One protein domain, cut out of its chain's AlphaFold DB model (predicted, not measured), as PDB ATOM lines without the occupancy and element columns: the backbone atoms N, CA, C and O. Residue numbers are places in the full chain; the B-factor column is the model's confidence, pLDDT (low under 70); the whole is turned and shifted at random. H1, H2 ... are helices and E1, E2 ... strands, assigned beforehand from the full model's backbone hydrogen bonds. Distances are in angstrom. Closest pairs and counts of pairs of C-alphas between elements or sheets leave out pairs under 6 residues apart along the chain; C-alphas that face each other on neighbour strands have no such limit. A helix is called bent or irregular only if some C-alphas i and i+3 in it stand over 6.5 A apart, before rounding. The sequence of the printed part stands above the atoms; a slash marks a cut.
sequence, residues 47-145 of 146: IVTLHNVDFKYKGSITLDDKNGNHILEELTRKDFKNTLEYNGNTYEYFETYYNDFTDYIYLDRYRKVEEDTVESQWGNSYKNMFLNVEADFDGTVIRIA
ATOM      1  N   ILE A  47     -32.209 -32.756 -24.660       92.19
ATOM      2  CA  ILE A  47     -31.380 -33.949 -24.508       92.19
ATOM      3  C   ILE A  47     -30.168 -33.598 -23.654       92.19
ATOM      4  O   ILE A  47     -29.382 -32.721 -24.010       92.19
ATOM      5  N   VAL A  48     -30.021 -34.316 -22.550       89.31
ATOM      6  CA  VAL A  48     -28.914 -34.198 -21.610       89.31
ATOM      7  C   VAL A  48     -28.094 -35.475 -21.689       89.31
ATOM      8  O   VAL A  48     -28.628 -36.563 -21.491       89.31
ATOM      9  N   THR A  49     -26.801 -35.354 -21.971       89.25
ATOM     10  CA  THR A  49     -25.889 -36.501 -21.977       89.25
ATOM     11  C   THR A  49     -25.196 -36.598 -20.620       89.25
ATOM     12  O   THR A  49     -24.408 -35.719 -20.265       89.25
ATOM     13  N   LEU A  50     -25.471 -37.667 -19.873       86.00
ATOM     14  CA  LEU A  50     -24.831 -37.989 -18.593       86.00
ATOM     15  C   LEU A  50     -24.128 -39.339 -18.734       86.00
ATOM     16  O   LEU A  50     -24.732 -40.294 -19.209       86.00
ATOM     17  N   HIS A  51     -22.847 -39.422 -18.365       87.81
ATOM     18  CA  HIS A  51     -22.057 -40.668 -18.437       87.81
ATOM     19  C   HIS A  51     -22.131 -41.395 -19.796       87.81
ATOM     20  O   HIS A  51     -22.164 -42.619 -19.866       87.81
ATOM     21  N   ASN A  52     -22.120 -40.635 -20.901       87.50
ATOM     22  CA  ASN A  52     -22.274 -41.122 -22.286       87.50
ATOM     23  C   ASN A  52     -23.641 -41.746 -22.620       87.50
ATOM     24  O   ASN A  52     -23.777 -42.411 -23.646       87.50
ATOM     25  N   VAL A  53     -24.648 -41.509 -21.785       88.44
ATOM     26  CA  VAL A  53     -26.032 -41.905 -22.026       88.44
ATOM     27  C   VAL A  53     -26.863 -40.650 -22.255       88.44
ATOM     28  O   VAL A  53     -26.778 -39.682 -21.500       88.44
ATOM     29  N   ASP A  54     -27.659 -40.661 -23.319       92.19
ATOM     30  CA  ASP A  54     -28.571 -39.568 -23.639       92.19
ATOM     31  C   ASP A  54     -29.888 -39.738 -22.881       92.19
ATOM     32  O   ASP A  54     -30.547 -40.777 -22.952       92.19
ATOM     33  N   PHE A  55     -30.320 -38.674 -22.217       91.62
ATOM     34  CA  PHE A  55     -31.591 -38.586 -21.518       91.62
ATOM     35  C   PHE A  55     -32.420 -37.441 -22.082       91.62
ATOM     36  O   PHE A  55     -31.894 -36.391 -22.429       91.62
ATOM     37  N   LYS A  56     -33.737 -37.608 -22.125       93.81
ATOM     38  CA  LYS A  56     -34.685 -36.512 -22.297       93.81
ATOM     39  C   LYS A  56     -35.077 -35.979 -20.924       93.81
ATOM     40  O   LYS A  56     -35.611 -36.736 -20.113       93.81
ATOM     41  N   TYR A  57     -34.848 -34.693 -20.691       91.56
ATOM     42  CA  TYR A  57     -35.251 -34.025 -19.456       91.56
ATOM     43  C   TYR A  57     -36.756 -33.722 -19.447       91.56
ATOM     44  O   TYR A  57     -37.294 -33.232 -20.444       91.56
ATOM     45  N   LYS A  58     -37.438 -34.029 -18.339       89.94
ATOM     46  CA  LYS A  58     -38.882 -33.799 -18.152       89.94
ATOM     47  C   LYS A  58     -39.204 -32.725 -17.114       89.94
ATOM     48  O   LYS A  58     -40.260 -32.114 -17.198       89.94
ATOM     49  N   GLY A  59     -38.314 -32.470 -16.167       87.94
ATOM     50  CA  GLY A  59     -38.564 -31.528 -15.082       87.94
ATOM     51  C   GLY A  59     -37.858 -31.964 -13.811       87.94
ATOM     52  O   GLY A  59     -37.052 -32.885 -13.831       87.94
ATOM     53  N   SER A  60     -38.185 -31.323 -12.698       84.69
ATOM     54  CA  SER A  60     -37.603 -31.636 -11.397       84.69
ATOM     55  C   SER A  60     -38.700 -31.860 -10.364       84.69
ATOM     56  O   SER A  60     -39.659 -31.083 -10.315       84.69
ATOM     57  N   ILE A  61     -38.523 -32.840  -9.485       81.25
ATOM     58  CA  ILE A  61     -39.363 -33.032  -8.299       81.25
ATOM     59  C   ILE A  61     -38.578 -32.779  -7.023       81.25
ATOM     60  O   ILE A  61     -37.354 -32.856  -6.990       81.25
ATOM     61  N   THR A  62     -39.301 -32.499  -5.944       79.62
ATOM     62  CA  THR A  62     -38.737 -32.506  -4.595       79.62
ATOM     63  C   THR A  62     -39.101 -33.820  -3.917       79.62
ATOM     64  O   THR A  62     -40.281 -34.156  -3.811       79.62
ATOM     65  N   LEU A  63     -38.089 -34.564  -3.480       75.81
ATOM     66  CA  LEU A  63     -38.228 -35.747  -2.645       75.81
ATOM     67  C   LEU A  63     -37.852 -35.390  -1.207       75.81
ATOM     68  O   LEU A  63     -36.714 -35.009  -0.939       75.81
ATOM     69  N   ASP A  64     -38.794 -35.573  -0.290       74.56
ATOM     70  CA  ASP A  64     -38.555 -35.401   1.141       74.56
ATOM     71  C   ASP A  64     -38.226 -36.762   1.767       74.56
ATOM     72  O   ASP A  64     -39.063 -37.671   1.782       74.56
ATOM     73  N   ASP A  65     -37.010 -36.912   2.295       69.19
ATOM     74  CA  ASP A  65     -36.574 -38.110   3.012       69.19
ATOM     75  C   ASP A  65     -36.017 -37.782   4.415       69.19
ATOM     76  O   ASP A  65     -36.018 -36.643   4.885       69.19
ATOM     77  N   LYS A  66     -35.575 -38.812   5.148       73.19
ATOM     78  CA  LYS A  66     -35.033 -38.684   6.517       73.19
ATOM     79  C   LYS A  66     -33.789 -37.783   6.627       73.19
ATOM     80  O   LYS A  66     -33.437 -37.379   7.733       73.19
ATOM     81  N   ASN A  67     -33.115 -37.519   5.513       63.44
ATOM     82  CA  ASN A  67     -31.912 -36.707   5.380       63.44
ATOM     83  C   ASN A  67     -32.212 -35.292   4.853       63.44
ATOM     84  O   ASN A  67     -31.287 -34.484   4.755       63.44
ATOM     85  N   GLY A  68     -33.480 -34.970   4.575       70.62
ATOM     86  CA  GLY A  68     -33.931 -33.650   4.151       70.62
ATOM     87  C   GLY A  68     -34.633 -33.662   2.796       70.62
ATOM     88  O   GLY A  68     -35.110 -34.691   2.322       70.62
ATOM     89  N   ASN A  69     -34.713 -32.478   2.194       72.00
ATOM     90  CA  ASN A  69     -35.385 -32.273   0.920       72.00
ATOM     91  C   ASN A  69     -34.348 -32.324  -0.200       72.00
ATOM     92  O   ASN A  69     -33.375 -31.564  -0.197       72.00
ATOM     93  N   HIS A  70     -34.577 -33.197  -1.171       74.12
ATOM     94  CA  HIS A  70     -33.710 -33.416  -2.316       74.12
ATOM     95  C   HIS A  70     -34.436 -33.001  -3.593       74.12
ATOM     96  O   HIS A  70     -35.579 -33.391  -3.813       74.12
ATOM     97  N   ILE A  71     -33.777 -32.219  -4.445       81.25
ATOM     98  CA  ILE A  71     -34.272 -31.952  -5.797       81.25
ATOM     99  C   ILE A  71     -33.751 -33.074  -6.693       81.25
ATOM    100  O   ILE A  71     -32.546 -33.331  -6.720       81.25
ATOM    101  N   LEU A  72     -34.662 -33.759  -7.378       85.00
ATOM    102  CA  LEU A  72     -34.351 -34.822  -8.325       85.00
ATOM    103  C   LEU A  72     -34.816 -34.404  -9.715       85.00
ATOM    104  O   LEU A  72     -35.963 -33.996  -9.894       85.00
ATOM    105  N   GLU A  73     -33.935 -34.549 -10.692       87.19
ATOM    106  CA  GLU A  73     -34.222 -34.359 -12.105       87.19
ATOM    107  C   GLU A  73     -34.942 -35.597 -12.648       87.19
ATOM    108  O   GLU A  73     -34.443 -36.720 -12.550       87.19
ATOM    109  N   GLU A  74     -36.107 -35.389 -13.248       90.44
ATOM    110  CA  GLU A  74     -36.842 -36.405 -13.988       90.44
ATOM    111  C   GLU A  74     -36.265 -36.533 -15.395       90.44
ATOM    112  O   GLU A  74     -36.336 -35.622 -16.228       90.44
ATOM    113  N   LEU A  75     -35.703 -37.703 -15.669       91.62
ATOM    114  CA  LEU A  75     -35.026 -38.035 -16.908       91.62
ATOM    115  C   LEU A  75     -35.652 -39.275 -17.546       91.62
ATOM    116  O   LEU A  75     -36.120 -40.199 -16.885       91.62
ATOM    117  N   THR A  76     -35.642 -39.334 -18.871       91.94
ATOM    118  CA  THR A  76     -36.001 -40.545 -19.617       91.94
ATOM    119  C   THR A  76     -34.861 -40.913 -20.547       91.94
ATOM    120  O   THR A  76     -34.570 -40.150 -21.464       91.94
ATOM    121  N   ARG A  77     -34.221 -42.070 -20.336       91.62
ATOM    122  CA  ARG A  77     -33.192 -42.577 -21.252       91.62
ATOM    123  C   ARG A  77     -33.732 -42.624 -22.682       91.62
ATOM    124  O   ARG A  77     -34.826 -43.133 -22.938       91.62
ATOM    125  N   LYS A  78     -32.978 -42.054 -23.615       90.69
ATOM    126  CA  LYS A  78     -33.342 -42.005 -25.026       90.69
ATOM    127  C   LYS A  78     -33.105 -43.372 -25.662       90.69
ATOM    128  O   LYS A  78     -32.088 -44.005 -25.410       90.69
ATOM    129  N   ASP A  79     -34.059 -43.813 -26.483       86.12
ATOM    130  CA  ASP A  79     -34.008 -45.092 -27.207       86.12
ATOM    131  C   ASP A  79     -33.793 -46.323 -26.298       86.12
ATOM    132  O   ASP A  79     -33.382 -47.389 -26.755       86.12
ATOM    133  N   PHE A  80     -34.118 -46.195 -25.008       85.94
ATOM    134  CA  PHE A  80     -33.956 -47.242 -24.009       85.94
ATOM    135  C   PHE A  80     -35.274 -47.972 -23.777       85.94
ATOM    136  O   PHE A  80     -36.308 -47.362 -23.500       85.94
ATOM    137  N   LYS A  81     -35.229 -49.298 -23.889       85.00
ATOM    138  CA  LYS A  81     -36.340 -50.187 -23.560       85.00
ATOM    139  C   LYS A  81     -35.799 -51.320 -22.717       85.00
ATOM    140  O   LYS A  81     -34.914 -52.045 -23.165       85.00
ATOM    141  N   ASN A  82     -36.345 -51.460 -21.520       85.69
ATOM    142  CA  ASN A  82     -35.996 -52.540 -20.618       85.69
ATOM    143  C   ASN A  82     -37.255 -53.067 -19.940       85.69
ATOM    144  O   ASN A  82     -38.147 -52.291 -19.592       85.69
ATOM    145  N   THR A  83     -37.309 -54.379 -19.750       88.38
ATOM    146  CA  THR A  83     -38.400 -55.057 -19.054       88.38
ATOM    147  C   THR A  83     -37.837 -55.977 -17.990       88.38
ATOM    148  O   THR A  83     -36.847 -56.667 -18.232       88.38
ATOM    149  N   LEU A  84     -38.488 -56.020 -16.835       88.50
ATOM    150  CA  LEU A  84     -38.062 -56.802 -15.688       88.50
ATOM    151  C   LEU A  84     -39.226 -57.635 -15.149       88.50
ATOM    152  O   LEU A  84     -40.345 -57.148 -15.029       88.50
ATOM    153  N   GLU A  85     -38.947 -58.889 -14.805       89.00
ATOM    154  CA  GLU A  85     -39.900 -59.791 -14.158       89.00
ATOM    155  C   GLU A  85     -39.669 -59.785 -12.647       89.00
ATOM    156  O   GLU A  85     -38.571 -60.103 -12.182       89.00
ATOM    157  N   TYR A  86     -40.699 -59.450 -11.869       87.38
ATOM    158  CA  TYR A  86     -40.616 -59.437 -10.411       87.38
ATOM    159  C   TYR A  86     -41.923 -59.868  -9.748       87.38
ATOM    160  O   TYR A  86     -43.003 -59.382 -10.085       87.38
ATOM    161  N   ASN A  87     -41.834 -60.801  -8.794       87.31
ATOM    162  CA  ASN A  87     -42.979 -61.345  -8.053       87.31
ATOM    163  C   ASN A  87     -44.167 -61.770  -8.948       87.31
ATOM    164  O   ASN A  87     -45.328 -61.577  -8.591       87.31
ATOM    165  N   GLY A  88     -43.872 -62.354 -10.117       83.75
ATOM    166  CA  GLY A  88     -44.877 -62.836 -11.075       83.75
ATOM    167  C   GLY A  88     -45.525 -61.749 -11.938       83.75
ATOM    168  O   GLY A  88     -46.537 -62.027 -12.575       83.75
ATOM    169  N   ASN A  89     -44.971 -60.534 -11.953       86.56
ATOM    170  CA  ASN A  89     -45.423 -59.431 -12.792       86.56
ATOM    171  C   ASN A  89     -44.287 -58.927 -13.694       86.56
ATOM    172  O   ASN A  89     -43.146 -58.802 -13.243       86.56
ATOM    173  N   THR A  90     -44.636 -58.538 -14.918       87.81
ATOM    174  CA  THR A  90     -43.740 -57.835 -15.840       87.81
ATOM    175  C   THR A  90     -43.804 -56.333 -15.584       87.81
ATOM    176  O   THR A  90     -44.891 -55.762 -15.461       87.81
ATOM    177  N   TYR A  91     -42.652 -55.674 -15.559       88.25
ATOM    178  CA  TYR A  91     -42.527 -54.225 -15.469       88.25
ATOM    179  C   TYR A  91     -41.700 -53.688 -16.638       88.25
ATOM    180  O   TYR A  91     -40.710 -54.298 -17.027       88.25
ATOM    181  N   GLU A  92     -42.076 -52.537 -17.185       89.94
ATOM    182  CA  GLU A  92     -41.354 -51.826 -18.245       89.94
ATOM    183  C   GLU A  92     -40.723 -50.550 -17.681       89.94
ATOM    184  O   GLU A  92     -41.329 -49.863 -16.858       89.94
ATOM    185  N   TYR A  93     -39.505 -50.226 -18.117       89.69
ATOM    186  CA  TYR A  93     -38.841 -48.982 -17.741       89.69
ATOM    187  C   TYR A  93     -39.725 -47.769 -18.063       89.69
ATOM    188  O   TYR A  93     -40.262 -47.648 -19.164       89.69
ATOM    189  N   PHE A  94     -39.841 -46.854 -17.102       87.81
ATOM    190  CA  PHE A  94     -40.660 -45.656 -17.231       87.81
ATOM    191  C   PHE A  94     -39.811 -44.384 -17.168       87.81
ATOM    192  O   PHE A  94     -39.794 -43.595 -18.118       87.81
ATOM    193  N   GLU A  95     -39.078 -44.182 -16.073       89.38
ATOM    194  CA  GLU A  95     -38.327 -42.945 -15.836       89.38
ATOM    195  C   GLU A  95     -37.153 -43.144 -14.877       89.38
ATOM    196  O   GLU A  95     -37.074 -44.131 -14.151       89.38
ATOM    197  N   THR A  96     -36.237 -42.182 -14.892       90.31
ATOM    198  CA  THR A  96     -35.057 -42.108 -14.031       90.31
ATOM    199  C   THR A  96     -35.129 -40.829 -13.218       90.31
ATOM    200  O   THR A  96     -35.391 -39.763 -13.771       90.31
ATOM    201  N   TYR A  97     -34.838 -40.924 -11.929       87.88
ATOM    202  CA  TYR A  97     -34.672 -39.778 -11.049       87.88
ATOM    203  C   TYR A  97     -33.199 -39.608 -10.719       87.88
ATOM    204  O   TYR A  97     -32.593 -40.457 -10.067       87.88
ATOM    205  N   TYR A  98     -32.626 -38.505 -11.178       85.38
ATOM    206  CA  TYR A  98     -31.206 -38.203 -11.061       85.38
ATOM    207  C   TYR A  98     -30.984 -37.042 -10.096       85.38
ATOM    208  O   TYR A  98     -31.687 -36.039 -10.140       85.38
ATOM    209  N   ASN A  99     -29.999 -37.169  -9.214       81.81
ATOM    210  CA  ASN A  99     -29.578 -36.085  -8.343       81.81
ATOM    211  C   ASN A  99     -28.332 -35.414  -8.934       81.81
ATOM    212  O   ASN A  99     -27.237 -35.977  -8.868       81.81
ATOM    213  N   ASP A 100     -28.492 -34.195  -9.463       73.38
ATOM    214  CA  ASP A 100     -27.386 -33.449 -10.084       73.38
ATOM    215  C   ASP A 100     -26.313 -32.985  -9.093       73.38
ATOM    216  O   ASP A 100     -25.170 -32.727  -9.472       73.38
ATOM    217  N   PHE A 101     -26.643 -32.911  -7.802       70.31
ATOM    218  CA  PHE A 101     -25.673 -32.537  -6.781       70.31
ATOM    219  C   PHE A 101     -24.697 -33.674  -6.480       70.31
ATOM    220  O   PHE A 101     -23.497 -33.443  -6.331       70.31
ATOM    221  N   THR A 102     -25.205 -34.903  -6.378       72.50
ATOM    222  CA  THR A 102     -24.384 -36.079  -6.059       72.50
ATOM    223  C   THR A 102     -23.889 -36.826  -7.292       72.50
ATOM    224  O   THR A 102     -23.122 -37.769  -7.123       72.50
ATOM    225  N   ASP A 103     -24.329 -36.435  -8.494       77.06
ATOM    226  CA  ASP A 103     -24.094 -37.157  -9.754       77.06
ATOM    227  C   ASP A 103     -24.488 -38.641  -9.633       77.06
ATOM    228  O   ASP A 103     -23.731 -39.556  -9.958       77.06
ATOM    229  N   TYR A 104     -25.674 -38.881  -9.063       73.56
ATOM    230  CA  TYR A 104     -26.160 -40.223  -8.741       73.56
ATOM    231  C   TYR A 104     -27.569 -40.435  -9.278       73.56
ATOM    232  O   TYR A 104     -28.442 -39.581  -9.099       73.56
ATOM    233  N   ILE A 105     -27.813 -41.596  -9.888       76.12
ATOM    234  CA  ILE A 105     -29.176 -42.046 -10.175       76.12
ATOM    235  C   ILE A 105     -29.788 -42.515  -8.870       76.12
ATOM    236  O   ILE A 105     -29.397 -43.529  -8.301       76.12
ATOM    237  N   TYR A 106     -30.757 -41.751  -8.394       69.81
ATOM    238  CA  TYR A 106     -31.413 -42.026  -7.134       69.81
ATOM    239  C   TYR A 106     -32.345 -43.236  -7.258       69.81
ATOM    240  O   TYR A 106     -32.317 -44.120  -6.404       69.81
ATOM    241  N   LEU A 107     -33.140 -43.299  -8.335       80.62
ATOM    242  CA  LEU A 107     -33.913 -44.489  -8.693       80.62
ATOM    243  C   LEU A 107     -34.331 -44.484 -10.166       80.62
ATOM    244  O   LEU A 107     -34.741 -43.457 -10.708       80.62
ATOM    245  N   ASP A 108     -34.306 -45.661 -10.774       87.81
ATOM    246  CA  ASP A 108     -35.118 -45.989 -11.935       87.81
ATOM    247  C   ASP A 108     -36.496 -46.450 -11.462       87.81
ATOM    248  O   ASP A 108     -36.636 -47.202 -10.493       87.81
ATOM    249  N   ARG A 109     -37.537 -46.041 -12.174       86.25
ATOM    250  CA  ARG A 109     -38.899 -46.492 -11.935       86.25
ATOM    251  C   ARG A 109     -39.367 -47.316 -13.120       86.25
ATOM    252  O   ARG A 109     -39.297 -46.876 -14.267       86.25
ATOM    253  N   TYR A 110     -39.873 -48.505 -12.825       87.75
ATOM    254  CA  TYR A 110     -40.477 -49.395 -13.800       87.75
ATOM    255  C   TYR A 110     -41.978 -49.472 -13.541       87.75
ATOM    256  O   TYR A 110     -42.408 -49.646 -12.404       87.75
ATOM    257  N   ARG A 111     -42.791 -49.338 -14.583       86.81
ATOM    258  CA  ARG A 111     -44.248 -49.448 -14.512       86.81
ATOM    259  C   ARG A 111     -44.665 -50.886 -14.765       86.81
ATOM    260  O   ARG A 111     -44.229 -51.488 -15.740       86.81
ATOM    261  N   LYS A 112     -45.546 -51.421 -13.929       85.44
ATOM    262  CA  LYS A 112     -46.157 -52.728 -14.146       85.44
ATOM    263  C   LYS A 112     -46.913 -52.725 -15.474       85.44
ATOM    264  O   LYS A 112     -47.693 -51.814 -15.747       85.44
ATOM    265  N   VAL A 113     -46.690 -53.744 -16.291       80.19
ATOM    266  CA  VAL A 113     -47.418 -53.959 -17.541       80.19
ATOM    267  C   VAL A 113     -48.789 -54.549 -17.181       80.19
ATOM    268  O   VAL A 113     -48.970 -55.761 -17.174       80.19
ATOM    269  N   GLU A 114     -49.741 -53.701 -16.788       70.56
ATOM    270  CA  GLU A 114     -51.170 -54.054 -16.743       70.56
ATOM    271  C   GLU A 114     -51.873 -53.516 -17.999       70.56
ATOM    272  O   GLU A 114     -51.490 -52.473 -18.532       70.56
ATOM    273  N   GLU A 115     -52.870 -54.254 -18.501       55.56
ATOM    274  CA  GLU A 115     -53.598 -53.933 -19.738       55.56
ATOM    275  C   GLU A 115     -54.208 -52.511 -19.695       55.56
ATOM    276  O   GLU A 115     -55.018 -52.181 -18.826       55.56
ATOM    277  N   ASP A 116     -53.802 -51.667 -20.650       53.41
ATOM    278  CA  ASP A 116     -54.474 -50.451 -21.145       53.41
ATOM    279  C   ASP A 116     -55.052 -49.441 -20.126       53.41
ATOM    280  O   ASP A 116     -56.075 -48.799 -20.383       53.41
ATOM    281  N   THR A 117     -54.394 -49.199 -18.988       55.75
ATOM    282  CA  THR A 117     -54.813 -48.109 -18.082       55.75
ATOM    283  C   THR A 117     -54.110 -46.789 -18.413       55.75
ATOM    284  O   THR A 117     -52.902 -46.642 -18.235       55.75
ATOM    285  N   VAL A 118     -54.881 -45.801 -18.880       59.75
ATOM    286  CA  VAL A 118     -54.397 -44.449 -19.220       59.75
ATOM    287  C   VAL A 118     -53.850 -43.741 -17.974       59.75
ATOM    288  O   VAL A 118     -54.511 -43.743 -16.936       59.75
ATOM    289  N   GLU A 119     -52.693 -43.073 -18.085       58.44
ATOM    290  CA  GLU A 119     -51.981 -42.442 -16.950       58.44
ATOM    291  C   GLU A 119     -52.849 -41.486 -16.116       58.44
ATOM    292  O   GLU A 119     -52.744 -41.420 -14.892       58.44
ATOM    293  N   SER A 120     -53.782 -40.787 -16.768       54.06
ATOM    294  CA  SER A 120     -54.725 -39.863 -16.129       54.06
ATOM    295  C   SER A 120     -55.718 -40.534 -15.171       54.06
ATOM    296  O   SER A 120     -56.376 -39.844 -14.394       54.06
ATOM    297  N   GLN A 121     -55.833 -41.864 -15.205       54.72
ATOM    298  CA  GLN A 121     -56.744 -42.644 -14.366       54.72
ATOM    299  C   GLN A 121     -56.070 -43.226 -13.114       54.72
ATOM    300  O   GLN A 121     -56.751 -43.828 -12.286       54.72
ATOM    301  N   TRP A 122     -54.759 -43.038 -12.930       59.09
ATOM    302  CA  TRP A 122     -54.014 -43.720 -11.867       59.09
ATOM    303  C   TRP A 122     -54.330 -43.238 -10.443       59.09
ATOM    304  O   TRP A 122     -54.184 -44.019  -9.501       59.09
ATOM    305  N   GLY A 123     -54.833 -42.013 -10.245       55.34
ATOM    306  CA  GLY A 123     -55.289 -41.517  -8.935       55.34
ATOM    307  C   GLY A 123     -54.367 -41.901  -7.758       55.34
ATOM    308  O   GLY A 123     -53.146 -41.836  -7.857       55.34
ATOM    309  N   ASN A 124     -54.941 -42.371  -6.643       49.72
ATOM    310  CA  ASN A 124     -54.178 -42.849  -5.473       49.72
ATOM    311  C   ASN A 124     -53.588 -44.271  -5.629       49.72
ATOM    312  O   ASN A 124     -52.922 -44.751  -4.712       49.72
ATOM    313  N   SER A 125     -53.827 -44.964  -6.752       53.62
ATOM    314  CA  SER A 125     -53.337 -46.338  -6.991       53.62
ATOM    315  C   SER A 125     -51.872 -46.408  -7.451       53.62
ATOM    316  O   SER A 125     -51.280 -47.485  -7.462       53.62
ATOM    317  N   TYR A 126     -51.269 -45.243  -7.708       61.59
ATOM    318  CA  TYR A 126     -49.875 -45.030  -8.099       61.59
ATOM    319  C   TYR A 126     -48.857 -45.904  -7.339       61.59
ATOM    320  O   TYR A 126     -47.946 -46.453  -7.946       61.59
ATOM    321  N   LYS A 127     -49.013 -46.094  -6.021       59.06
ATOM    322  CA  LYS A 127     -47.986 -46.759  -5.196       59.06
ATOM    323  C   LYS A 127     -47.734 -48.230  -5.541       59.06
ATOM    324  O   LYS A 127     -46.632 -48.700  -5.304       59.06
ATOM    325  N   ASN A 128     -48.721 -48.941  -6.089       65.50
ATOM    326  CA  ASN A 128     -48.587 -50.372  -6.402       65.50
ATOM    327  C   ASN A 128     -48.270 -50.633  -7.884       65.50
ATOM    328  O   ASN A 128     -48.066 -51.779  -8.278       65.50
ATOM    329  N   MET A 129     -48.260 -49.581  -8.706       75.00
ATOM    330  CA  MET A 129     -48.041 -49.676 -10.152       75.00
ATOM    331  C   MET A 129     -46.568 -49.601 -10.529       75.00
ATOM    332  O   MET A 129     -46.212 -49.946 -11.653       75.00
ATOM    333  N   PHE A 130     -45.718 -49.152  -9.611       81.50
ATOM    334  CA  PHE A 130     -44.321 -48.896  -9.892       81.50
ATOM    335  C   PHE A 130     -43.406 -49.745  -9.029       81.50
ATOM    336  O   PHE A 130     -43.607 -49.883  -7.826       81.50
ATOM    337  N   LEU A 131     -42.377 -50.275  -9.673       84.12
ATOM    338  CA  LEU A 131     -41.240 -50.908  -9.043       84.12
ATOM    339  C   LEU A 131     -40.082 -49.915  -9.068       84.12
ATOM    340  O   LEU A 131     -39.660 -49.478 -10.143       84.12
ATOM    341  N   ASN A 132     -39.591 -49.539  -7.891       86.62
ATOM    342  CA  ASN A 132     -38.412 -48.690  -7.779       86.62
ATOM    343  C   ASN A 132     -37.166 -49.570  -7.779       86.62
ATOM    344  O   ASN A 132     -37.084 -50.579  -7.076       86.62
ATOM    345  N   VAL A 133     -36.191 -49.181  -8.583       86.19
ATOM    346  CA  VAL A 133     -34.999 -49.964  -8.855       86.19
ATOM    347  C   VAL A 133     -33.791 -49.045  -8.772       86.19
ATOM    348  O   VAL A 133     -33.769 -47.958  -9.332       86.19
ATOM    349  N   GLU A 134     -32.768 -49.484  -8.064       86.94
ATOM    350  CA  GLU A 134     -31.444 -48.888  -8.110       86.94
ATOM    351  C   GLU A 134     -30.731 -49.432  -9.349       86.94
ATOM    352  O   GLU A 134     -30.553 -50.647  -9.487       86.94
ATOM    353  N   ALA A 135     -30.377 -48.544 -10.272       86.06
ATOM    354  CA  ALA A 135     -29.787 -48.894 -11.556       86.06
ATOM    355  C   ALA A 135     -28.634 -47.951 -11.904       86.06
ATOM    356  O   ALA A 135     -28.599 -46.804 -11.458       86.06
ATOM    357  N   ASP A 136     -27.706 -48.448 -12.717       86.69
ATOM    358  CA  ASP A 136     -26.616 -47.651 -13.277       86.69
ATOM    359  C   ASP A 136     -27.107 -46.784 -14.461       86.69
ATOM    360  O   ASP A 136     -28.238 -46.917 -14.952       86.69
ATOM    361  N   PHE A 137     -26.263 -45.876 -14.954       84.25
ATOM    362  CA  PHE A 137     -26.589 -44.971 -16.062       84.25
ATOM    363  C   PHE A 137     -26.954 -45.713 -17.346       84.25
ATOM    364  O   PHE A 137     -27.854 -45.272 -18.064       84.25
ATOM    365  N   ASP A 138     -26.346 -46.870 -17.598       83.62
ATOM    366  CA  ASP A 138     -26.652 -47.731 -18.744       83.62
ATOM    367  C   ASP A 138     -27.948 -48.554 -18.584       83.62
ATOM    368  O   ASP A 138     -28.361 -49.248 -19.514       83.62
ATOM    369  N   GLY A 139     -28.617 -48.450 -17.429       83.06
ATOM    370  CA  GLY A 139     -29.845 -49.174 -17.111       83.06
ATOM    371  C   GLY A 139     -29.622 -50.568 -16.521       83.06
ATOM    372  O   GLY A 139     -30.591 -51.310 -16.336       83.06
ATOM    373  N   THR A 140     -28.376 -50.934 -16.203       87.69
ATOM    374  CA  THR A 140     -28.063 -52.156 -15.461       87.69
ATOM    375  C   THR A 140     -28.688 -52.093 -14.072       87.69
ATOM    376  O   THR A 140     -28.358 -51.229 -13.262       87.69
ATOM    377  N   VAL A 141     -29.587 -53.031 -13.781       87.44
ATOM    378  CA  VAL A 141     -30.257 -53.129 -12.481       87.44
ATOM    379  C   VAL A 141     -29.279 -53.642 -11.425       87.44
ATOM    380  O   VAL A 141     -28.781 -54.762 -11.524       87.44
ATOM    381  N   ILE A 142     -29.041 -52.832 -10.393       87.69
ATOM    382  CA  ILE A 142     -28.178 -53.159  -9.251       87.69
ATOM    383  C   ILE A 142     -29.009 -53.824  -8.152       87.69
ATOM    384  O   ILE A 142     -28.618 -54.858  -7.607       87.69
ATOM    385  N   ARG A 143     -30.164 -53.235  -7.811       88.00
ATOM    386  CA  ARG A 143     -31.019 -53.704  -6.713       88.00
ATOM    387  C   ARG A 143     -32.466 -53.256  -6.888       88.00
ATOM    388  O   ARG A 143     -32.725 -52.141  -7.313       88.00
ATOM    389  N   ILE A 144     -33.413 -54.098  -6.484       84.44
ATOM    390  CA  ILE A 144     -34.831 -53.726  -6.376       84.44
ATOM    391  C   ILE A 144     -35.075 -53.139  -4.980       84.44
ATOM    392  O   ILE A 144     -34.702 -53.751  -3.976       84.44
ATOM    393  N   ALA A 145     -35.634 -51.930  -4.925       76.12
ATOM    394  CA  ALA A 145     -35.908 -51.203  -3.690       76.12
ATOM    395  C   ALA A 145     -37.338 -51.507  -3.207       76.12
ATOM    396  O   ALA A 145     -38.249 -50.705  -3.419       76.12
TER     397      ALA A 145
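This is residues 47 to 145 of the 146 residues of an uncharacterized protein of Streptococcus australis ATCC 700641 (UniProt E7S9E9). One strongly twisted antiparallel sheet of eight strands has E5 and E6 in its middle; the tip of the E2 and E3 hairpin, residues 64 to 69, sticks out, and so does a loop running into the small helix H1, residues 115 to 125. The sheet branches at E5, which has E3, E4 and E6 as neighbours. The 99 printed residues, mostly strand by class, have one named helix and eight named strands in the order E1 E2 E3 E4 E5 E6 H1 E7 E8. The whole is compact, with a radius of gyration of the C-alphas of 13.7 A and spans of 36 by 29 by 25 A.

E1, residues 47 to 50, E2, residues 53 to 65, and E3, residues 68 to 77, form a meander, each strand the antiparallel neighbour of the one before, with N 48 and O 55 at 2.8 A and N 63 and O 70 at 2.8 A, within hydrogen-bond range. E2 bends by 87 degrees at residue 56. E4, residues 83 to 86, E5, residues 89 to 99, and E6, residues 104 to 112, form another meander, with N 84 and O 91 at 2.8 A and N 97 and O 107 at 2.8 A. E3 and E4 lie on one side of E5, E6 on the other side; N 75 and O 96 of E3 and E5 are 2.8 A apart. H1, residues 123 to 128, is not on the sheet and is irregular, with C-alphas 124 and 127 7.3 A apart; 0 of 2 O i to N i+4 pairs and 1 of 3 O i to N i+3 pairs are within range. E7, residues 130 to 135, is antiparallel to E6, with N 108 and O 133 at 2.8 A, and forms a hairpin with E8, residues 141 to 144, with N 134 and O 143 at 2.8 A.

E1 begins at C-alpha 47, (-31.380, -33.949, -24.508). E2 is 27.4 A long, E3 26.9 A, E5 28.6 A and E6 24.2 A. E8 ends at C-alpha 144, (-34.831, -53.726, -6.376).

The C-alphas of Phe 101 and Glu 115, the two farthest apart, are 37.5 A apart. The printed part has no cut and no long link. The pLDDT is under 70 at residues 65, 67, 106 and 115 to 128.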